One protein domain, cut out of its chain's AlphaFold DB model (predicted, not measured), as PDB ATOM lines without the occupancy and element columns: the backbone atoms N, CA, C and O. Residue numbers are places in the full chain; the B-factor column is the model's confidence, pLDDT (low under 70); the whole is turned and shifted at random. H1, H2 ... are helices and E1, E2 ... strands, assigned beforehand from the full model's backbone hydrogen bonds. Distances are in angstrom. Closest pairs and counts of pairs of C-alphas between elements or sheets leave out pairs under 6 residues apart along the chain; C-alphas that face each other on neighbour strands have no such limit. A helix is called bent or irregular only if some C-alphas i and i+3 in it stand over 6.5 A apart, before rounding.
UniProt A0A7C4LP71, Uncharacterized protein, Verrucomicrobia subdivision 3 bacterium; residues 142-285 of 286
ATOM      1  N   HIS A 142     218.372 358.900 335.975       96.50
ATOM      2  CA  HIS A 142     217.114 359.529 335.565       96.50
ATOM      3  C   HIS A 142     217.171 361.042 335.827       96.50
ATOM      4  O   HIS A 142     218.182 361.546 336.329       96.50
ATOM      5  N   HIS A 143     216.123 361.787 335.466       93.94
ATOM      6  CA  HIS A 143     216.124 363.254 335.590       93.94
ATOM      7  C   HIS A 143     216.439 363.753 337.012       93.94
ATOM      8  O   HIS A 143     217.294 364.626 337.181       93.94
ATOM      9  N   ASP A 144     215.819 363.156 338.031       93.44
ATOM     10  CA  ASP A 144     215.982 363.586 339.428       93.44
ATOM     11  C   ASP A 144     217.280 363.095 340.079       93.44
ATOM     12  O   ASP A 144     217.740 363.659 341.077       93.44
ATOM     13  N   TYR A 145     217.894 362.037 339.540       95.12
ATOM     14  CA  TYR A 145     219.104 361.467 340.114       95.12
ATOM     15  C   TYR A 145     220.009 360.816 339.069       95.12
ATOM     16  O   TYR A 145     219.635 359.911 338.329       95.12
ATOM     17  N   GLN A 146     221.276 361.224 339.088       96.44
ATOM     18  CA  GLN A 146     222.319 360.688 338.220       96.44
ATOM     19  C   GLN A 146     223.483 360.214 339.089       96.44
ATOM     20  O   GLN A 146     224.173 361.039 339.708       96.44
ATOM     21  N   SER A 147     223.711 358.898 339.139       96.81
ATOM     22  CA  SER A 147     224.727 358.331 340.026       96.81
ATOM     23  C   SER A 147     226.137 358.833 339.696       96.81
ATOM     24  O   SER A 147     226.502 359.118 338.547       96.81
ATOM     25  N   LYS A 148     226.985 358.904 340.729       96.19
ATOM     26  CA  LYS A 148     228.399 359.277 340.562       96.19
ATOM     27  C   LYS A 148     229.159 358.294 339.669       96.19
ATOM     28  O   LYS A 148     230.123 358.706 339.023       96.19
ATOM     29  N   LEU A 149     228.757 357.020 339.643       96.56
ATOM     30  CA  LEU A 149     229.417 356.003 338.826       96.56
ATOM     31  C   LEU A 149     229.162 356.255 337.341       96.56
ATOM     32  O   LEU A 149     230.124 356.347 336.582       96.56
ATOM     33  N   TRP A 150     227.904 356.487 336.962       97.75
ATOM     34  CA  TRP A 150     227.535 356.855 335.596       97.75
ATOM     35  C   TRP A 150     228.232 358.126 335.130       97.75
ATOM     36  O   TRP A 150     228.906 358.122 334.102       97.75
ATOM     37  N   LYS A 151     228.149 359.205 335.919       97.19
ATOM     38  CA  LYS A 151     228.803 360.481 335.587       97.19
ATOM     39  C   LYS A 151     230.301 360.314 335.359       97.19
ATOM     40  O   LYS A 151     230.845 360.819 334.379       97.19
ATOM     41  N   ARG A 152     230.977 359.582 336.249       96.50
ATOM     42  CA  ARG A 152     232.412 359.317 336.122       96.50
ATOM     43  C   ARG A 152     232.721 358.471 334.888       96.50
ATOM     44  O   ARG A 152     233.673 358.792 334.183       96.50
ATOM     45  N   GLN A 153     231.941 357.426 334.630       97.00
ATOM     46  CA  GLN A 153     232.119 356.560 333.468       97.00
ATOM     47  C   GLN A 153     231.953 357.337 332.160       97.00
ATOM     48  O   GLN A 153     232.840 357.294 331.310       97.00
ATOM     49  N   ILE A 154     230.869 358.102 332.021       97.31
ATOM     50  CA  ILE A 154     230.606 358.921 330.834       97.31
ATOM     51  C   ILE A 154     231.722 359.955 330.649       97.31
ATOM     52  O   ILE A 154     232.239 360.096 329.546       97.31
ATOM     53  N   ALA A 155     232.172 360.621 331.718       96.88
ATOM     54  CA  ALA A 155     233.280 361.573 331.638       96.88
ATOM     55  C   ALA A 155     234.601 360.920 331.188       96.88
ATOM     56  O   ALA A 155     235.343 361.513 330.405       96.88
ATOM     57  N   ILE A 156     234.905 359.704 331.656       96.50
ATOM     58  CA  ILE A 156     236.068 358.932 331.194       96.50
ATOM     59  C   ILE A 156     235.915 358.587 329.709       96.50
ATOM     60  O   ILE A 156     236.848 358.802 328.937       96.50
ATOM     61  N   ARG A 157     234.737 358.108 329.295       96.19
ATOM     62  CA  ARG A 157     234.456 357.762 327.898       96.19
ATOM     63  C   ARG A 157     234.530 358.972 326.972       96.19
ATOM     64  O   ARG A 157     235.165 358.860 325.935       96.19
ATOM     65  N   ARG A 158     234.009 360.138 327.367       96.12
ATOM     66  CA  ARG A 158     234.126 361.387 326.590       96.12
ATOM     67  C   ARG A 158     235.581 361.775 326.343       96.12
ATOM     68  O   ARG A 158     235.932 362.163 325.238       96.12
ATOM     69  N   ARG A 159     236.450 361.624 327.349       96.50
ATOM     70  CA  ARG A 159     237.890 361.906 327.201       96.50
ATOM     71  C   ARG A 159     238.608 360.907 326.294       96.50
ATOM     72  O   ARG A 159     239.589 361.283 325.667       96.50
ATOM     73  N   ALA A 160     238.167 359.651 326.281       96.00
ATOM     74  CA  ALA A 160     238.820 358.583 325.528       96.00
ATOM     75  C   ALA A 160     238.316 358.469 324.078       96.00
ATOM     76  O   ALA A 160     239.116 358.260 323.173       96.00
ATOM     77  N   ALA A 161     237.005 358.588 323.868       95.12
ATOM     78  CA  ALA A 161     236.319 358.388 322.595       95.12
ATOM     79  C   ALA A 161     235.002 359.190 322.573       95.12
ATOM     80  O   ALA A 161     233.910 358.648 322.745       95.12
ATOM     81  N   ASN A 162     235.097 360.512 322.405       95.88
ATOM     82  CA  ASN A 162     233.924 361.392 322.441       95.88
ATOM     83  C   ASN A 162     232.893 361.073 321.343       95.88
ATOM     84  O   ASN A 162     231.689 361.147 321.581       95.88
ATOM     85  N   GLU A 163     233.359 360.683 320.154       96.06
ATOM     86  CA  GLU A 163     232.488 360.332 319.028       96.06
ATOM     87  C   GLU A 163     231.611 359.109 319.330       96.06
ATOM     88  O   GLU A 163     230.423 359.128 319.005       96.06
ATOM     89  N   ASP A 164     232.147 358.105 320.033       96.19
ATOM     90  CA  ASP A 164     231.400 356.918 320.470       96.19
ATOM     91  C   ASP A 164     230.312 357.277 321.485       96.19
ATOM     92  O   ASP A 164     229.202 356.736 321.451       96.19
ATOM     93  N   VAL A 165     230.606 358.217 322.389       97.31
ATOM     94  CA  VAL A 165     229.627 358.718 323.363       97.31
ATOM     95  C   VAL A 165     228.512 359.479 322.648       97.31
ATOM     96  O   VAL A 165     227.335 359.228 322.912       97.31
ATOM     97  N   ALA A 166     228.862 360.352 321.703       96.75
ATOM     98  CA  ALA A 166     227.888 361.087 320.903       96.75
ATOM     99  C   ALA A 166     227.047 360.146 320.022       96.75
ATOM    100  O   ALA A 166     225.837 360.332 319.883       96.75
ATOM    101  N   TRP A 167     227.658 359.106 319.448       97.12
ATOM    102  CA  TRP A 167     226.944 358.060 318.718       97.12
ATOM    103  C   TRP A 167     225.967 357.314 319.630       97.12
ATOM    104  O   TRP A 167     224.802 357.165 319.262       97.12
ATOM    105  N   SER A 168     226.405 356.926 320.830       97.94
ATOM    106  CA  SER A 168     225.564 356.245 321.823       97.94
ATOM    107  C   SER A 168     224.357 357.105 322.206       97.94
ATOM    108  O   SER A 168     223.229 356.614 322.195       97.94
ATOM    109  N   GLY A 169     224.573 358.404 322.447       97.88
ATOM    110  CA  GLY A 169     223.505 359.375 322.697       97.88
ATOM    111  C   GLY A 169     222.478 359.422 321.565       97.88
ATOM    112  O   GLY A 169     221.285 359.261 321.819       97.88
ATOM    113  N   ARG A 170     222.927 359.535 320.307       97.88
ATOM    114  CA  ARG A 170     222.037 359.532 319.129       97.88
ATOM    115  C   ARG A 170     221.255 358.229 318.966       97.88
ATOM    116  O   ARG A 170     220.077 358.277 318.616       97.88
ATOM    117  N   GLN A 171     221.876 357.072 319.210       97.62
ATOM    118  CA  GLN A 171     221.176 355.785 319.126       97.62
ATOM    119  C   GLN A 171     220.080 355.675 320.186       97.62
ATOM    120  O   GLN A 171     218.949 355.317 319.861       97.62
ATOM    121  N   ILE A 172     220.388 356.032 321.437       97.56
ATOM    122  CA  ILE A 172     219.398 356.002 322.519       97.56
ATOM    123  C   ILE A 172     218.276 357.006 322.228       97.56
ATOM    124  O   ILE A 172     217.104 356.646 322.315       97.56
ATOM    125  N   GLN A 173     218.608 358.226 321.796       96.50
ATOM    126  CA  GLN A 173     217.620 359.245 321.436       96.50
ATOM    127  C   GLN A 173     216.675 358.770 320.324       96.50
ATOM    128  O   GLN A 173     215.471 359.011 320.396       96.50
ATOM    129  N   ARG A 174     217.197 358.063 319.315       95.25
ATOM    130  CA  ARG A 174     216.384 357.483 318.241       95.25
ATOM    131  C   ARG A 174     215.403 356.439 318.775       95.25
ATOM    132  O   ARG A 174     214.224 356.502 318.436       95.25
ATOM    133  N   VAL A 175     215.866 355.523 319.630       94.12
ATOM    134  CA  VAL A 175     214.994 354.534 320.287       94.12
ATOM    135  C   VAL A 175     213.901 355.249 321.083       94.12
ATOM    136  O   VAL A 175     212.727 354.928 320.917       94.12
ATOM    137  N   VAL A 176     214.256 356.260 321.880       93.31
ATOM    138  CA  VAL A 176     213.292 357.051 322.663       93.31
ATOM    139  C   VAL A 176     212.250 357.724 321.761       93.31
ATOM    140  O   VAL A 176     211.053 357.595 322.012       93.31
ATOM    141  N   ALA A 177     212.675 358.402 320.693       92.19
ATOM    142  CA  ALA A 177     211.776 359.120 319.788       92.19
ATOM    143  C   ALA A 177     210.783 358.185 319.079       92.19
ATOM    144  O   ALA A 177     209.581 358.453 319.073       92.19
ATOM    145  N   GLU A 178     211.261 357.062 318.535       89.88
ATOM    146  CA  GLU A 178     210.419 356.078 317.840       89.88
ATOM    147  C   GLU A 178     209.381 355.444 318.783       89.88
ATOM    148  O   GLU A 178     208.224 355.241 318.405       89.88
ATOM    149  N   ASN A 179     209.768 355.183 320.035       87.50
ATOM    150  CA  ASN A 179     208.878 354.599 321.038       87.50
ATOM    151  C   ASN A 179     207.860 355.609 321.613       87.50
ATOM    152  O   ASN A 179     206.808 355.186 322.088       87.50
ATOM    153  N   ARG A 180     208.142 356.921 321.564       85.69
ATOM    154  CA  ARG A 180     207.204 357.989 321.972       85.69
ATOM    155  C   ARG A 180     206.183 358.344 320.888       85.69
ATOM    156  O   ARG A 180     205.047 358.670 321.209       85.69
ATOM    157  N   GLN A 181     206.583 358.318 319.614       72.81
ATOM    158  CA  GLN A 181     205.725 358.722 318.488       72.81
ATOM    159  C   GLN A 181     204.722 357.645 318.067       72.81
ATOM    160  O   GLN A 181     203.658 357.956 317.532       72.81
ATOM    161  N   THR A 182     205.052 356.375 318.281       63.00
ATOM    162  CA  THR A 182     204.187 355.272 317.869       63.00
ATOM    163  C   THR A 182     203.042 355.127 318.866       63.00
ATOM    164  O   THR A 182     203.282 355.025 320.070       63.00
ATOM    165  N   ALA A 183     201.794 355.090 318.380       58.44
ATOM    166  CA  ALA A 183     200.635 354.773 319.212       58.44
ATOM    167  C   ALA A 183     200.950 353.508 320.029       58.44
ATOM    168  O   ALA A 183     201.252 352.452 319.470       58.44
ATOM    169  N   SER A 184     200.948 353.652 321.355       57.19
ATOM    170  CA  SER A 184     201.621 352.769 322.321       57.19
ATOM    171  C   SER A 184     201.226 351.286 322.267       57.19
ATOM    172  O   SER A 184     201.895 350.467 322.897       57.19
ATOM    173  N   GLN A 185     200.187 350.938 321.505       59.47
ATOM    174  CA  GLN A 185     199.637 349.593 321.345       59.47
ATOM    175  C   GLN A 185     200.524 348.641 320.524       59.47
ATOM    176  O   GLN A 185     200.479 347.443 320.775       59.47
ATOM    177  N   ASN A 186     201.354 349.142 319.597       62.78
ATOM    178  CA  ASN A 186     202.164 348.286 318.705       62.78
ATOM    179  C   ASN A 186     203.653 348.201 319.072       62.78
ATOM    180  O   ASN A 186     204.405 347.481 318.425       62.78
ATOM    181  N   VAL A 187     204.087 348.948 320.085       66.19
ATOM    182  CA  VAL A 187     205.482 348.965 320.546       66.19
ATOM    183  C   VAL A 187     205.632 347.968 321.686       66.19
ATOM    184  O   VAL A 187     204.879 348.047 322.660       66.19
ATOM    185  N   HIS A 188     206.598 347.062 321.606       82.00
ATOM    186  CA  HIS A 188     206.858 346.086 322.664       82.00
ATOM    187  C   HIS A 188     207.935 346.614 323.623       82.00
ATOM    188  O   HIS A 188     208.820 347.353 323.209       82.00
ATOM    189  N   GLU A 189     207.922 346.226 324.904       84.62
ATOM    190  CA  GLU A 189     208.995 346.607 325.856       84.62
ATOM    191  C   GLU A 189     210.380 346.160 325.357       84.62
ATOM    192  O   GLU A 189     211.371 346.873 325.490       84.62
ATOM    193  N   ALA A 190     210.414 345.030 324.651       87.56
ATOM    194  CA  ALA A 190     211.599 344.508 323.975       87.56
ATOM    195  C   ALA A 190     212.206 345.475 322.935       87.56
ATOM    196  O   ALA A 190     213.392 345.358 322.636       87.56
ATOM    197  N   ASP A 191     211.464 346.463 322.422       89.31
ATOM    198  CA  ASP A 191     212.014 347.462 321.496       89.31
ATOM    199  C   ASP A 191     213.100 348.330 322.148       89.31
ATOM    200  O   ASP A 191     213.947 348.883 321.440       89.31
ATOM    201  N   LEU A 192     213.129 348.414 323.485       92.12
ATOM    202  CA  LEU A 192     214.179 349.111 324.233       92.12
ATOM    203  C   LEU A 192     215.526 348.384 324.177       92.12
ATOM    204  O   LEU A 192     216.569 349.025 324.302       92.12
ATOM    205  N   LEU A 193     215.535 347.078 323.888       94.31
ATOM    206  CA  LEU A 193     216.765 346.301 323.694       94.31
ATOM    207  C   LEU A 193     217.595 346.807 322.512       94.31
ATOM    208  O   LEU A 193     218.796 346.554 322.453       94.31
ATOM    209  N   ARG A 194     217.004 347.578 321.592       94.81
ATOM    210  CA  ARG A 194     217.748 348.233 320.505       94.81
ATOM    211  C   ARG A 194     218.789 349.233 321.022       94.81
ATOM    212  O   ARG A 194     219.739 349.534 320.306       94.81
ATOM    213  N   ALA A 195     218.667 349.693 322.270       96.62
ATOM    214  CA  ALA A 195     219.676 350.515 322.934       96.62
ATOM    215  C   ALA A 195     220.889 349.713 323.456       96.62
ATOM    216  O   ALA A 195     221.877 350.331 323.850       96.62
ATOM    217  N   ALA A 196     220.863 348.371 323.445       96.88
ATOM    218  CA  ALA A 196     221.891 347.522 324.062       96.88
ATOM    219  C   ALA A 196     223.318 347.871 323.615       96.88
ATOM    220  O   ALA A 196     224.190 348.066 324.454       96.88
ATOM    221  N   GLY A 197     223.548 348.028 322.306       96.88
ATOM    222  CA  GLY A 197     224.877 348.357 321.781       96.88
ATOM    223  C   GLY A 197     225.406 349.704 322.289       96.88
ATOM    224  O   GLY A 197     226.575 349.817 322.646       96.88
ATOM    225  N   ALA A 198     224.538 350.715 322.387       97.62
ATOM    226  CA  ALA A 198     224.895 352.017 322.948       97.62
ATOM    227  C   ALA A 198     225.145 351.939 324.463       97.62
ATOM    228  O   ALA A 198     226.091 352.540 324.966       97.62
ATOM    229  N   LEU A 199     224.341 351.163 325.193       98.19
ATOM    230  CA  LEU A 199     224.519 350.945 326.631       98.19
ATOM    231  C   LEU A 199     225.835 350.211 326.943       98.19
ATOM    232  O   LEU A 199     226.545 350.622 327.864       98.19
ATOM    233  N   THR A 200     226.228 349.222 326.132       97.62
ATOM    234  CA  THR A 200     227.512 348.509 326.264       97.62
ATOM    235  C   THR A 200     228.692 349.472 326.168       97.62
ATOM    236  O   THR A 200     229.605 349.434 326.997       97.62
ATOM    237  N   MET A 201     228.657 350.421 325.226       96.12
ATOM    238  CA  MET A 201     229.706 351.443 325.107       96.12
ATOM    239  C   MET A 201     229.838 352.285 326.381       96.12
ATOM    240  O   MET A 201     230.945 352.683 326.761       96.12
ATOM    241  N   LEU A 202     228.734 352.491 327.095       97.12
ATOM    242  CA  LEU A 202     228.684 353.242 328.344       97.12
ATOM    243  C   LEU A 202     228.938 352.379 329.590       97.12
ATOM    244  O   LEU A 202     229.002 352.931 330.683       97.12
ATOM    245  N   GLY A 203     229.170 351.071 329.444       96.44
ATOM    246  CA  GLY A 203     229.501 350.166 330.550       96.44
ATOM    247  C   GLY A 203     228.322 349.368 331.109       96.44
ATOM    248  O   GLY A 203     228.421 348.880 332.233       96.44
ATOM    249  N   LEU A 204     227.225 349.236 330.360       98.00
ATOM    250  CA  LEU A 204     226.113 348.341 330.676       98.00
ATOM    251  C   LEU A 204     225.921 347.304 329.563       98.00
ATOM    252  O   LEU A 204     225.411 347.625 328.495       98.00
ATOM    253  N   ASP A 205     226.245 346.049 329.854       97.69
ATOM    254  CA  ASP A 205     225.950 344.913 328.987       97.69
ATOM    255  C   ASP A 205     224.611 344.286 329.378       97.69
ATOM    256  O   ASP A 205     224.476 343.704 330.461       97.69
ATOM    257  N   LEU A 206     223.614 344.389 328.495       96.50
ATOM    258  CA  LEU A 206     222.333 343.709 328.686       96.50
ATOM    259  C   LEU A 206     222.498 342.201 328.457       96.50
ATOM    260  O   LEU A 206     223.050 341.766 327.445       96.50
ATOM    261  N   GLY A 207     222.018 341.403 329.411       93.06
ATOM    262  CA  GLY A 207     221.956 339.950 329.273       93.06
ATOM    263  C   GLY A 207     220.918 339.503 328.236       93.06
ATOM    264  O   GLY A 207     220.168 340.311 327.688       93.06
ATOM    265  N   LEU A 208     220.845 338.191 327.992       92.56
ATOM    266  CA  LEU A 208     219.812 337.617 327.126       92.56
ATOM    267  C   LEU A 208     218.413 337.986 327.628       92.56
ATOM    268  O   LEU A 208     218.149 337.904 328.827       92.56
ATOM    269  N   TYR A 209     217.536 338.356 326.694       93.44
ATOM    270  CA  TYR A 209     216.144 338.672 326.984       93.44
ATOM    271  C   TYR A 209     215.331 337.399 327.232       93.44
ATOM    272  O   TYR A 209     215.334 336.470 326.421       93.44
ATOM    273  N   HIS A 210     214.650 337.350 328.368       89.44
ATOM    274  CA  HIS A 210     213.849 336.242 328.859       89.44
ATOM    275  C   HIS A 210     212.401 336.704 329.020       89.44
ATOM    276  O   HIS A 210     212.135 337.814 329.449       89.44
ATOM    277  N   THR A 211     211.443 335.818 328.751       85.19
ATOM    278  CA  THR A 211     210.005 336.102 328.939       85.19
ATOM    279  C   THR A 211     209.473 335.651 330.303       85.19
ATOM    280  O   THR A 211     208.266 335.641 330.543       85.19
ATOM    281  N   LYS A 212     210.364 335.195 331.192       82.31
ATOM    282  CA  LYS A 212     210.041 334.706 332.536       82.31
ATOM    283  C   LYS A 212     211.093 335.185 333.526       82.31
ATOM    284  O   LYS A 212     212.284 335.004 333.282       82.31
ATOM    285  N   GLY A 213     210.641 335.648 334.688       85.69
ATOM    286  CA  GLY A 213     211.526 336.262 335.673       85.69
ATOM    287  C   GLY A 213     211.783 337.720 335.327       85.69
ATOM    288  O   GLY A 213     210.909 338.365 334.759       85.69
ATOM    289  N   TYR A 214     212.975 338.202 335.671       88.12
ATOM    290  CA  TYR A 214     213.481 339.456 335.125       88.12
ATOM    291  C   TYR A 214     213.817 339.297 333.646       88.12
ATOM    292  O   TYR A 214     214.366 338.262 333.255       88.12
ATOM    293  N   ASP A 215     213.543 340.334 332.861       91.81
ATOM    294  CA  ASP A 215     213.775 340.342 331.415       91.81
ATOM    295  C   ASP A 215     215.228 340.035 331.032       91.81
ATOM    296  O   ASP A 215     215.478 339.237 330.139       91.81
ATOM    297  N   CYS A 216     216.211 340.616 331.719       93.12
ATOM    298  CA  CYS A 216     217.633 340.403 331.445       93.12
ATOM    299  C   CYS A 216     218.375 340.038 332.746       93.12
ATOM    300  O   CYS A 216     219.054 340.885 333.342       93.12
ATOM    301  N   PRO A 217     218.285 338.776 333.213       91.12
ATOM    302  CA  PRO A 217     218.729 338.378 334.554       91.12
ATOM    303  C   PRO A 217     220.255 338.338 334.719       91.12
ATOM    304  O   PRO A 217     220.756 338.380 335.840       91.12
ATOM    305  N   ALA A 218     221.002 338.249 333.616       91.69
ATOM    306  CA  ALA A 218     222.460 338.126 333.601       91.69
ATOM    307  C   ALA A 218     223.165 339.377 333.041       91.69
ATOM    308  O   ALA A 218     224.228 339.262 332.430       91.69
ATOM    309  N   SER A 219     222.566 340.559 333.220       95.56
ATOM    310  CA  SER A 219     223.165 341.829 332.787       95.56
ATOM    311  C   SER A 219     224.353 342.216 333.668       95.56
ATOM    312  O   SER A 219     224.465 341.778 334.818       95.56
ATOM    313  N   ARG A 220     225.274 343.018 333.127       96.31
ATOM    314  CA  ARG A 220     226.521 343.390 333.807       96.31
ATOM    315  C   ARG A 220     226.822 344.872 333.674       96.31
ATOM    316  O   ARG A 220     226.752 345.438 332.592       96.31
ATOM    317  N   PHE A 221     227.236 345.471 334.782       97.12
ATOM    318  CA  PHE A 221     227.744 346.834 334.844       97.12
ATOM    319  C   PHE A 221     229.257 346.825 335.002       97.12
ATOM    320  O   PHE A 221     229.791 346.101 335.840       97.12
ATOM    321  N   HIS A 222     229.949 347.675 334.254       96.00
ATOM    322  CA  HIS A 222     231.387 347.871 334.355       96.00
ATOM    323  C   HIS A 222     231.716 349.366 334.276       96.00
ATOM    324  O   HIS A 222     231.605 349.998 333.227       96.00
ATOM    325  N   PHE A 223     232.103 349.942 335.417       95.50
ATOM    326  CA  PHE A 223     232.345 351.376 335.561       95.50
ATOM    327  C   PHE A 223     233.784 351.644 335.976       95.50
ATOM    328  O   PHE A 223     234.227 351.200 337.036       95.50
ATOM    329  N   ALA A 224     234.472 352.474 335.193       89.81
ATOM    330  CA  ALA A 224     235.853 352.868 335.423       89.81
ATOM    331  C   ALA A 224     236.740 351.643 335.737       89.81
ATOM    332  O   ALA A 224     236.742 350.669 334.995       89.81
ATOM    333  N   ASP A 225     237.464 351.689 336.856       86.75
ATOM    334  CA  ASP A 225     238.389 350.636 337.287       86.75
ATOM    335  C   ASP A 225     237.740 349.635 338.266       86.75
ATOM    336  O   ASP A 225     238.445 348.919 338.981       86.75
ATOM    337  N   LEU A 226     236.408 349.641 338.388       94.25
ATOM    338  CA  LEU A 226     235.691 348.719 339.267       94.25
ATOM    339  C   LEU A 226     235.440 347.380 338.558       94.25
ATOM    340  O   LEU A 226     235.257 347.343 337.336       94.25
ATOM    341  N   PRO A 227     235.411 346.264 339.303       93.75
ATOM    342  CA  PRO A 227     235.117 344.969 338.711       93.75
ATOM    343  C   PRO A 227     233.675 344.905 338.187       93.75
ATOM    344  O   PRO A 227     232.810 345.617 338.701       93.75
ATOM    345  N   PRO A 228     233.394 344.045 337.191       94.44
ATOM    346  CA  PRO A 228     232.040 343.858 336.690       94.44
ATOM    347  C   PRO A 228     231.057 343.439 337.794       94.44
ATOM    348  O   PRO A 228     231.332 342.524 338.570       94.44
ATOM    349  N   TYR A 229     229.887 344.071 337.826       94.12
ATOM    350  CA  TYR A 229     228.795 343.764 338.747       94.12
ATOM    351  C   TYR A 229     227.618 343.167 337.981       94.12
ATOM    352  O   TYR A 229     227.104 343.793 337.058       94.12
ATOM    353  N   SER A 230     227.194 341.957 338.353       92.25
ATOM    354  CA  SER A 230     226.013 341.327 337.748       92.25
ATOM    355  C   SER A 230     224.745 341.820 338.437       92.25
ATOM    356  O   SER A 230     224.674 341.825 339.664       92.25
ATOM    357  N   CYS A 231     223.759 342.223 337.643       91.44
ATOM    358  CA  CYS A 231     222.500 342.783 338.114       91.44
ATOM    359  C   CYS A 231     221.381 342.363 337.160       91.44
ATOM    360  O   CYS A 231     221.568 342.393 335.942       91.44
ATOM    361  N   ALA A 232     220.230 341.975 337.700       92.44
ATOM    362  CA  ALA A 232     219.066 341.713 336.870       92.44
ATOM    363  C   ALA A 232     218.480 343.036 336.364       92.44
ATOM    364  O   ALA A 232     218.445 344.024 337.101       92.44
ATOM    365  N   ILE A 233     218.020 343.046 335.112       93.50
ATOM    366  CA  ILE A 233     217.328 344.189 334.520       93.50
ATOM    367  C   ILE A 233     215.911 343.784 334.147       93.50
ATOM    368  O   ILE A 233     215.722 342.783 333.462       93.50
ATOM    369  N   GLU A 234     214.945 344.581 334.585       93.44
ATOM    370  CA  GLU A 234     213.574 344.561 334.084       93.44
ATOM    371  C   GLU A 234     213.410 345.683 333.063       93.44
ATOM    372  O   GLU A 234     213.845 346.812 333.304       93.44
ATOM    373  N   ILE A 235     212.786 345.394 331.929       92.94
ATOM    374  CA  ILE A 235     212.550 346.360 330.868       92.94
ATOM    375  C   ILE A 235     211.100 346.802 330.952       92.94
ATOM    376  O   ILE A 235     210.177 345.995 330.918       92.94
ATOM    377  N   LYS A 236     210.887 348.112 331.055       90.62
ATOM    378  CA  LYS A 236     209.544 348.682 331.092       90.62
ATOM    379  C   LYS A 236     209.433 349.908 330.220       90.62
ATOM    380  O   LYS A 236     210.380 350.666 330.087       90.62
ATOM    381  N   LYS A 237     208.254 350.194 329.671       88.88
ATOM    382  CA  LYS A 237     208.045 351.528 329.073       88.88
ATOM    383  C   LYS A 237     208.086 352.619 330.138       88.88
ATOM    384  O   LYS A 237     208.778 353.618 329.969       88.88
ATOM    385  N   ARG A 238     207.376 352.398 331.242       88.75
ATOM    386  CA  ARG A 238     207.356 353.283 332.409       88.75
ATOM    387  C   ARG A 238     207.862 352.519 333.615       88.75
ATOM    388  O   ARG A 238     207.589 351.334 333.715       88.75
ATOM    389  N   SER A 239     208.578 353.158 334.526       83.00
ATOM    390  CA  SER A 239     209.205 352.448 335.650       83.00
ATOM    391  C   SER A 239     208.238 351.798 336.662       83.00
ATOM    392  O   SER A 239     208.705 351.186 337.615       83.00
ATOM    393  N   ALA A 240     206.920 351.920 336.492       82.50
ATOM    394  CA  ALA A 240     205.892 351.284 337.316       82.50
ATOM    395  C   ALA A 240     205.510 349.848 336.874       82.50
ATOM    396  O   ALA A 240     205.823 349.398 335.774       82.50
ATOM    397  N   GLY A 241     204.761 349.134 337.729       77.44
ATOM    398  CA  GLY A 241     204.052 347.901 337.351       77.44
ATOM    399  C   GLY A 241     204.879 346.608 337.364       77.44
ATOM    400  O   GLY A 241     204.595 345.701 336.584       77.44
ATOM    401  N   PHE A 242     205.882 346.502 338.239       80.06
ATOM    402  CA  PHE A 242     206.741 345.311 338.380       80.06
ATOM    403  C   PHE A 242     206.748 344.736 339.813       80.06
ATOM    404  O   PHE A 242     207.663 344.015 340.213       80.06
ATOM    405  N   ASP A 243     205.692 345.015 340.589       78.19
ATOM    406  CA  ASP A 243     205.515 344.538 341.974       78.19
ATOM    407  C   ASP A 243     205.587 343.010 342.083       78.19
ATOM    408  O   ASP A 243     206.087 342.450 343.063       78.19
ATOM    409  N   TYR A 244     205.106 342.311 341.054       78.56
ATOM    410  CA  TYR A 244     205.183 340.857 340.983       78.56
ATOM    411  C   TYR A 244     206.638 340.363 340.979       78.56
ATOM    412  O   TYR A 244     206.972 339.405 341.673       78.56
ATOM    413  N   GLN A 245     207.521 341.027 340.234       78.25
ATOM    414  CA  GLN A 245     208.932 340.676 340.166       78.25
ATOM    415  C   GLN A 245     209.622 340.960 341.502       78.25
ATOM    416  O   GLN A 245     210.349 340.102 342.005       78.25
ATOM    417  N   LEU A 246     209.325 342.113 342.112       76.25
ATOM    418  CA  LEU A 246     209.835 342.483 343.434       76.25
ATOM    419  C   LEU A 246     209.445 341.464 344.507       76.25
ATOM    420  O   LEU A 246     210.280 341.043 345.300       76.25
ATOM    421  N   THR A 247     208.186 341.035 344.515       74.88
ATOM    422  CA  THR A 247     207.676 340.092 345.521       74.88
ATOM    423  C   THR A 247     208.152 338.660 345.295       74.88
ATOM    424  O   THR A 247     208.380 337.936 346.262       74.88
ATOM    425  N   ARG A 248     208.304 338.221 344.038       68.31
ATOM    426  CA  ARG A 248     208.591 336.815 343.703       68.31
ATOM    427  C   ARG A 248     210.076 336.500 343.524       68.31
ATOM    428  O   ARG A 248     210.453 335.335 343.654       68.31
ATOM    429  N   TYR A 249     210.900 337.497 343.205       65.19
ATOM    430  CA  TYR A 249     212.315 337.308 342.872       65.19
ATOM    431  C   TYR A 249     213.278 338.086 343.782       65.19
ATOM    432  O   TYR A 249     214.471 338.134 343.487       65.19
ATOM    433  N   ALA A 250     212.798 338.653 344.894       56.75
ATOM    434  CA  ALA A 250     213.660 339.094 345.990       56.75
ATOM    435  C   ALA A 250     213.999 337.897 346.907       56.75
ATOM    436  O   ALA A 250     213.103 337.094 347.186       56.75
ATOM    437  N   PRO A 251     215.262 337.747 347.364       60.38
ATOM    438  CA  PRO A 251     216.154 338.859 347.703       60.38
ATOM    439  C   PRO A 251     217.584 338.756 347.162       60.38
ATOM    440  O   PRO A 251     218.035 337.675 346.809       60.38
ATOM    441  N   LEU A 252     218.281 339.904 347.158       58.66
ATOM    442  CA  LEU A 252     219.719 340.105 346.905       58.66
ATOM    443  C   LEU A 252     220.330 339.231 345.778       58.66
ATOM    444  O   LEU A 252     220.519 338.028 345.953       58.66
ATOM    445  N   PRO A 253     220.809 339.816 344.665       69.56
ATOM    446  CA  PRO A 253     221.340 341.180 344.535       69.56
ATOM    447  C   PRO A 253     220.297 342.239 344.128       69.56
ATOM    448  O   PRO A 253     219.107 341.953 344.044       69.56
ATOM    449  N   ARG A 254     220.762 343.485 343.934       86.75
ATOM    450  CA  ARG A 254     219.968 344.610 343.408       86.75
ATOM    451  C   ARG A 254     219.325 344.269 342.058       86.75
ATOM    452  O   ARG A 254     219.811 343.395 341.339       86.75
ATOM    453  N   VAL A 255     218.287 345.023 341.706       90.62
ATOM    454  CA  VAL A 255     217.652 345.009 340.382       90.62
ATOM    455  C   VAL A 255     217.654 346.413 339.790       90.62
ATOM    456  O   VAL A 255     217.590 347.405 340.515       90.62
ATOM    457  N   VAL A 256     217.727 346.502 338.467       93.88
ATOM    458  CA  VAL A 256     217.591 347.753 337.724       93.88
ATOM    459  C   VAL A 256     216.342 347.706 336.847       93.88
ATOM    460  O   VAL A 256     216.117 346.730 336.138       93.88
ATOM    461  N   VAL A 257     215.556 348.777 336.842       94.44
ATOM    462  CA  VAL A 257     214.494 348.987 335.852       94.44
ATOM    463  C   VAL A 257     215.047 349.854 334.727       94.44
ATOM    464  O   VAL A 257     215.417 351.005 334.949       94.44
ATOM    465  N   LEU A 258     215.118 349.306 333.517       96.19
ATOM    466  CA  LEU A 258     215.449 350.046 332.304       96.19
ATOM    467  C   LEU A 258     214.151 350.521 331.653       96.19
ATOM    468  O   LEU A 258     213.335 349.700 331.235       96.19
ATOM    469  N   CYS A 259     213.966 351.834 331.555       94.31
ATOM    470  CA  CYS A 259     212.721 352.405 331.065       94.31
ATOM    471  C   CYS A 259     212.880 353.582 330.110       94.31
ATOM    472  O   CYS A 259     213.952 354.179 330.006       94.31
ATOM    473  N   LEU A 260     211.807 353.902 329.380       92.38
ATOM    474  CA  LEU A 260     211.746 355.133 328.587       92.38
ATOM    475  C   LEU A 260     211.527 356.343 329.485       92.38
ATOM    476  O   LEU A 260     212.188 357.358 329.287       92.38
ATOM    477  N   GLU A 261     210.589 356.215 330.426       88.56
ATOM    478  CA  GLU A 261     210.130 357.294 331.298       88.56
ATOM    479  C   GLU A 261     210.045 356.811 332.745       88.56
ATOM    480  O   GLU A 261     209.434 355.777 333.041       88.56
ATOM    481  N   HIS A 262     210.649 357.577 333.650       91.31
ATOM    482  CA  HIS A 262     210.610 357.284 335.075       91.31
ATOM    483  C   HIS A 262     209.422 357.981 335.755       91.31
ATOM    484  O   HIS A 262     209.215 359.183 335.633       91.31
ATOM    485  N   ASP A 263     208.631 357.204 336.485       88.75
ATOM    486  CA  ASP A 263     207.427 357.610 337.215       88.75
ATOM    487  C   ASP A 263     207.244 356.869 338.558       88.75
ATOM    488  O   ASP A 263     206.235 357.049 339.242       88.75
ATOM    489  N   LEU A 264     208.207 356.025 338.942       85.56
ATOM    490  CA  LEU A 264     208.171 355.240 340.170       85.56
ATOM    491  C   LEU A 264     208.508 356.131 341.367       85.56
ATOM    492  O   LEU A 264     209.640 356.578 341.541       85.56
ATOM    493  N   LEU A 265     207.518 356.340 342.226       82.38
ATOM    494  CA  LEU A 265     207.680 357.100 343.457       82.38
ATOM    495  C   LEU A 265     208.356 356.239 344.526       82.38
ATOM    496  O   LEU A 265     207.882 355.147 344.827       82.38
ATOM    497  N   ASN A 266     209.413 356.773 345.146       81.88
ATOM    498  CA  ASN A 266     210.144 356.139 346.250       81.88
ATOM    499  C   ASN A 266     210.578 354.694 345.926       81.88
ATOM    500  O   ASN A 266     210.092 353.756 346.566       81.88
ATOM    501  N   PRO A 267     211.474 354.495 344.936       82.56
ATOM    502  CA  PRO A 267     211.988 353.166 344.623       82.56
ATOM    503  C   PRO A 267     212.567 352.503 345.885       82.56
ATOM    504  O   PRO A 267     213.228 353.182 346.675       82.56
ATOM    505  N   PRO A 268     212.348 351.190 346.092       85.25
ATOM    506  CA  PRO A 268     212.999 350.468 347.181       85.25
ATOM    507  C   PRO A 268     214.527 350.613 347.126       85.25
ATOM    508  O   PRO A 268     215.104 350.662 346.045       85.25
ATOM    509  N   ASP A 269     215.207 350.570 348.278       82.69
ATOM    510  CA  ASP A 269     216.666 350.786 348.396       82.69
ATOM    511  C   ASP A 269     217.544 349.907 347.477       82.69
ATOM    512  O   ASP A 269     218.703 350.236 347.206       82.69
ATOM    513  N   HIS A 270     217.026 348.754 347.046       85.19
ATOM    514  CA  HIS A 270     217.714 347.777 346.197       85.19
ATOM    515  C   HIS A 270     217.288 347.833 344.721       85.19
ATOM    516  O   HIS A 270     217.734 346.991 343.937       85.19
ATOM    517  N   VAL A 271     216.436 348.792 344.361       90.06
ATOM    518  CA  VAL A 271     215.970 349.043 343.001       90.06
ATOM    519  C   VAL A 271     216.623 350.318 342.492       90.06
ATOM    520  O   VAL A 271     216.478 351.393 343.070       90.06
ATOM    521  N   ASP A 272     217.334 350.194 341.385       93.94
ATOM    522  CA  ASP A 272     217.861 351.322 340.629       93.94
ATOM    523  C   ASP A 272     217.035 351.517 339.347       93.94
ATOM    524  O   ASP A 272     216.411 350.580 338.847       93.94
ATOM    525  N   VAL A 273     217.025 352.726 338.787       95.75
ATOM    526  CA  VAL A 273     216.266 353.040 337.565       95.75
ATOM    527  C   VAL A 273     217.162 353.722 336.546       95.75
ATOM    528  O   VAL A 273     217.813 354.717 336.855       95.75
ATOM    529  N   ILE A 274     217.168 353.208 335.319       97.75
ATOM    530  CA  ILE A 274     217.799 353.840 334.163       97.75
ATOM    531  C   ILE A 274     216.696 354.316 333.227       97.75
ATOM    532  O   ILE A 274     215.963 353.513 332.653       97.75
ATOM    533  N   GLU A 275     216.612 355.623 333.051       97.06
ATOM    534  CA  GLU A 275     215.700 356.292 332.139       97.06
ATOM    535  C   GLU A 275     216.448 356.669 330.856       97.06
ATOM    536  O   GLU A 275     217.345 357.518 330.850       97.06
ATOM    537  N   LEU A 276     216.079 356.028 329.747       97.19
ATOM    538  CA  LEU A 276     216.723 356.228 328.451       97.19
ATOM    539  C   LEU A 276     216.571 357.665 327.943       97.19
ATOM    540  O   LEU A 276     217.504 358.176 327.325       97.19
ATOM    541  N   ALA A 277     215.438 358.325 328.211       95.19
ATOM    542  CA  ALA A 277     215.226 359.719 327.830       95.19
ATOM    543  C   ALA A 277     216.229 360.653 328.528       95.19
ATOM    544  O   ALA A 277     216.991 361.347 327.852       95.19
ATOM    545  N   ALA A 278     216.316 360.581 329.859       97.06
ATOM    546  CA  ALA A 278     217.265 361.369 330.641       97.06
ATOM    547  C   ALA A 278     218.723 361.075 330.257       97.06
ATOM    548  O   ALA A 278     219.550 361.987 330.169       97.06
ATOM    549  N   LEU A 279     219.054 359.801 330.009       97.75
ATOM    550  CA  LEU A 279     220.392 359.408 329.575       97.75
ATOM    551  C   LEU A 279     220.734 359.995 328.203       97.75
ATOM    552  O   LEU A 279     221.809 360.571 328.051       97.75
ATOM    553  N   ALA A 280     219.832 359.906 327.223       96.75
ATOM    554  CA  ALA A 280     220.046 360.493 325.903       96.75
ATOM    555  C   ALA A 280     220.299 362.003 325.986       96.75
ATOM    556  O   ALA A 280     221.278 362.488 325.424       96.75
ATOM    557  N   GLU A 281     219.470 362.737 326.729       96.06
ATOM    558  CA  GLU A 281     219.621 364.185 326.901       96.06
ATOM    559  C   GLU A 281     220.965 364.554 327.538       96.06
ATOM    560  O   GLU A 281     221.682 365.429 327.041       96.06
ATOM    561  N   TYR A 282     221.365 363.833 328.588       97.44
ATOM    562  CA  TYR A 282     222.656 364.052 329.233       97.44
ATOM    563  C   TYR A 282     223.829 363.808 328.278       97.44
ATOM    564  O   TYR A 282     224.774 364.598 328.230       97.44
ATOM    565  N   LEU A 283     223.773 362.726 327.496       97.00
ATOM    566  CA  LEU A 283     224.830 362.364 326.552       97.00
ATOM    567  C   LEU A 283     224.994 363.391 325.431       97.00
ATOM    568  O   LEU A 283     226.124 363.596 324.989       97.00
ATOM    569  N   MET A 284     223.899 364.039 325.031       92.62
ATOM    570  CA  MET A 284     223.857 365.068 323.990       92.62
ATOM    571  C   MET A 284     224.231 366.471 324.491       92.62
ATOM    572  O   MET A 284     224.391 367.377 323.678       92.62
ATOM    573  N   THR A 285     224.385 366.659 325.804       85.88
ATOM    574  CA  THR A 285     224.866 367.923 326.379       85.88
ATOM    575  C   THR A 285     226.395 367.971 326.308       85.88
ATOM    576  O   THR A 285     227.053 367.089 326.876       85.88
TER     577      THR A 285
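AT A GLANCE: This is residues 142 to 285 of the 286 residues of an uncharacterized protein of Verrucomicrobia subdivision 3 bacterium (UniProt A0A7C4LP71). A strongly twisted four-stranded sheet has helix H3 packed across one face, with H2 folded alongside H3 as a helical hairpin and H5, which follows E4 with no residue between them, packed on H2. H1 turns off the beginning of H2 at one end of the whole, and small H4 lies at the opposite end, on the way from E2 to E3. The printed part has 144 residues, with five named helices and four named strands in the order H1 H2 H3 E1 E2 H4 E3 E4 H5. The mixed sheet runs E1 E2 E3 E4, E1 antiparallel to E2 and the others parallel; the class is mixed, helices and strands. The whole is compact, with a radius of gyration of the C-alphas of 14.6 A and spans of 42 by 39 by 28 A.

HOW THE PARTS SIT: Start at edge strand E1, residues 216 to 221, and E2, residues 229 to 238: they form an antiparallel hairpin, with N 221 and O 229 2.8 A apart. E3, residues 255 to 261, is parallel to E2, with N 258 and O 234 2.8 A apart. Edge strand E4, residues 271 to 275, is parallel to E3, with N 257 and O 272 2.8 A apart. H4, residues 243 to 249, only grazes the sheet; E2, H4 and E3 make a strand-helix-strand unit, two parallel neighbour strands with a helix between, its crossover right-handed. H3, residues 189 to 201, is on the sheet at a height of 8.6 A, across the strands at 68 degrees to E3 on the local plane. H2, residues 162 to 181, is the hub: it touches H3 at Ser 168 and Ala 198, C-alphas 4.4 A apart, at a shallow tilt of 8 degrees, opposite ways. H5, residues 276 to 284, touches H2 at Gly 169 and Ala 280, C-alphas 4.8 A apart. H1, residues 148 to 160, only just touches H2, with 3 pairs of C-alphas within 8 A, the closest those of Arg 158 and Val 165, 6.1 A. Each O i to N i+4 pair is within hydrogen-bond range in H1, H2, H4 and H5; H3 has 3 of 9, beside 8 of 10 O i to N i+3 pairs, and is irregular, C-alphas 194 and 197 being 7.2 A apart.

IN THESE COORDINATES: Find C-alpha 148 at (228.399, 359.277, 340.562); from there H1 runs 18.3 A. H2 spans 28.6 A, H3 21.3 A, E2 24.3 A and E3 17.0 A. H5 ends at C-alpha 284, at (223.857, 365.068, 323.990).

THE WHOLE: Look to Ala 183 and Asp 225 for the two C-alphas farthest apart, 42.1 A. The printed part has no cut, and the link from H3 to E1 is long, 14 residues. Confidence is low, under 70, at residues 182 to 187 and 248 to 253.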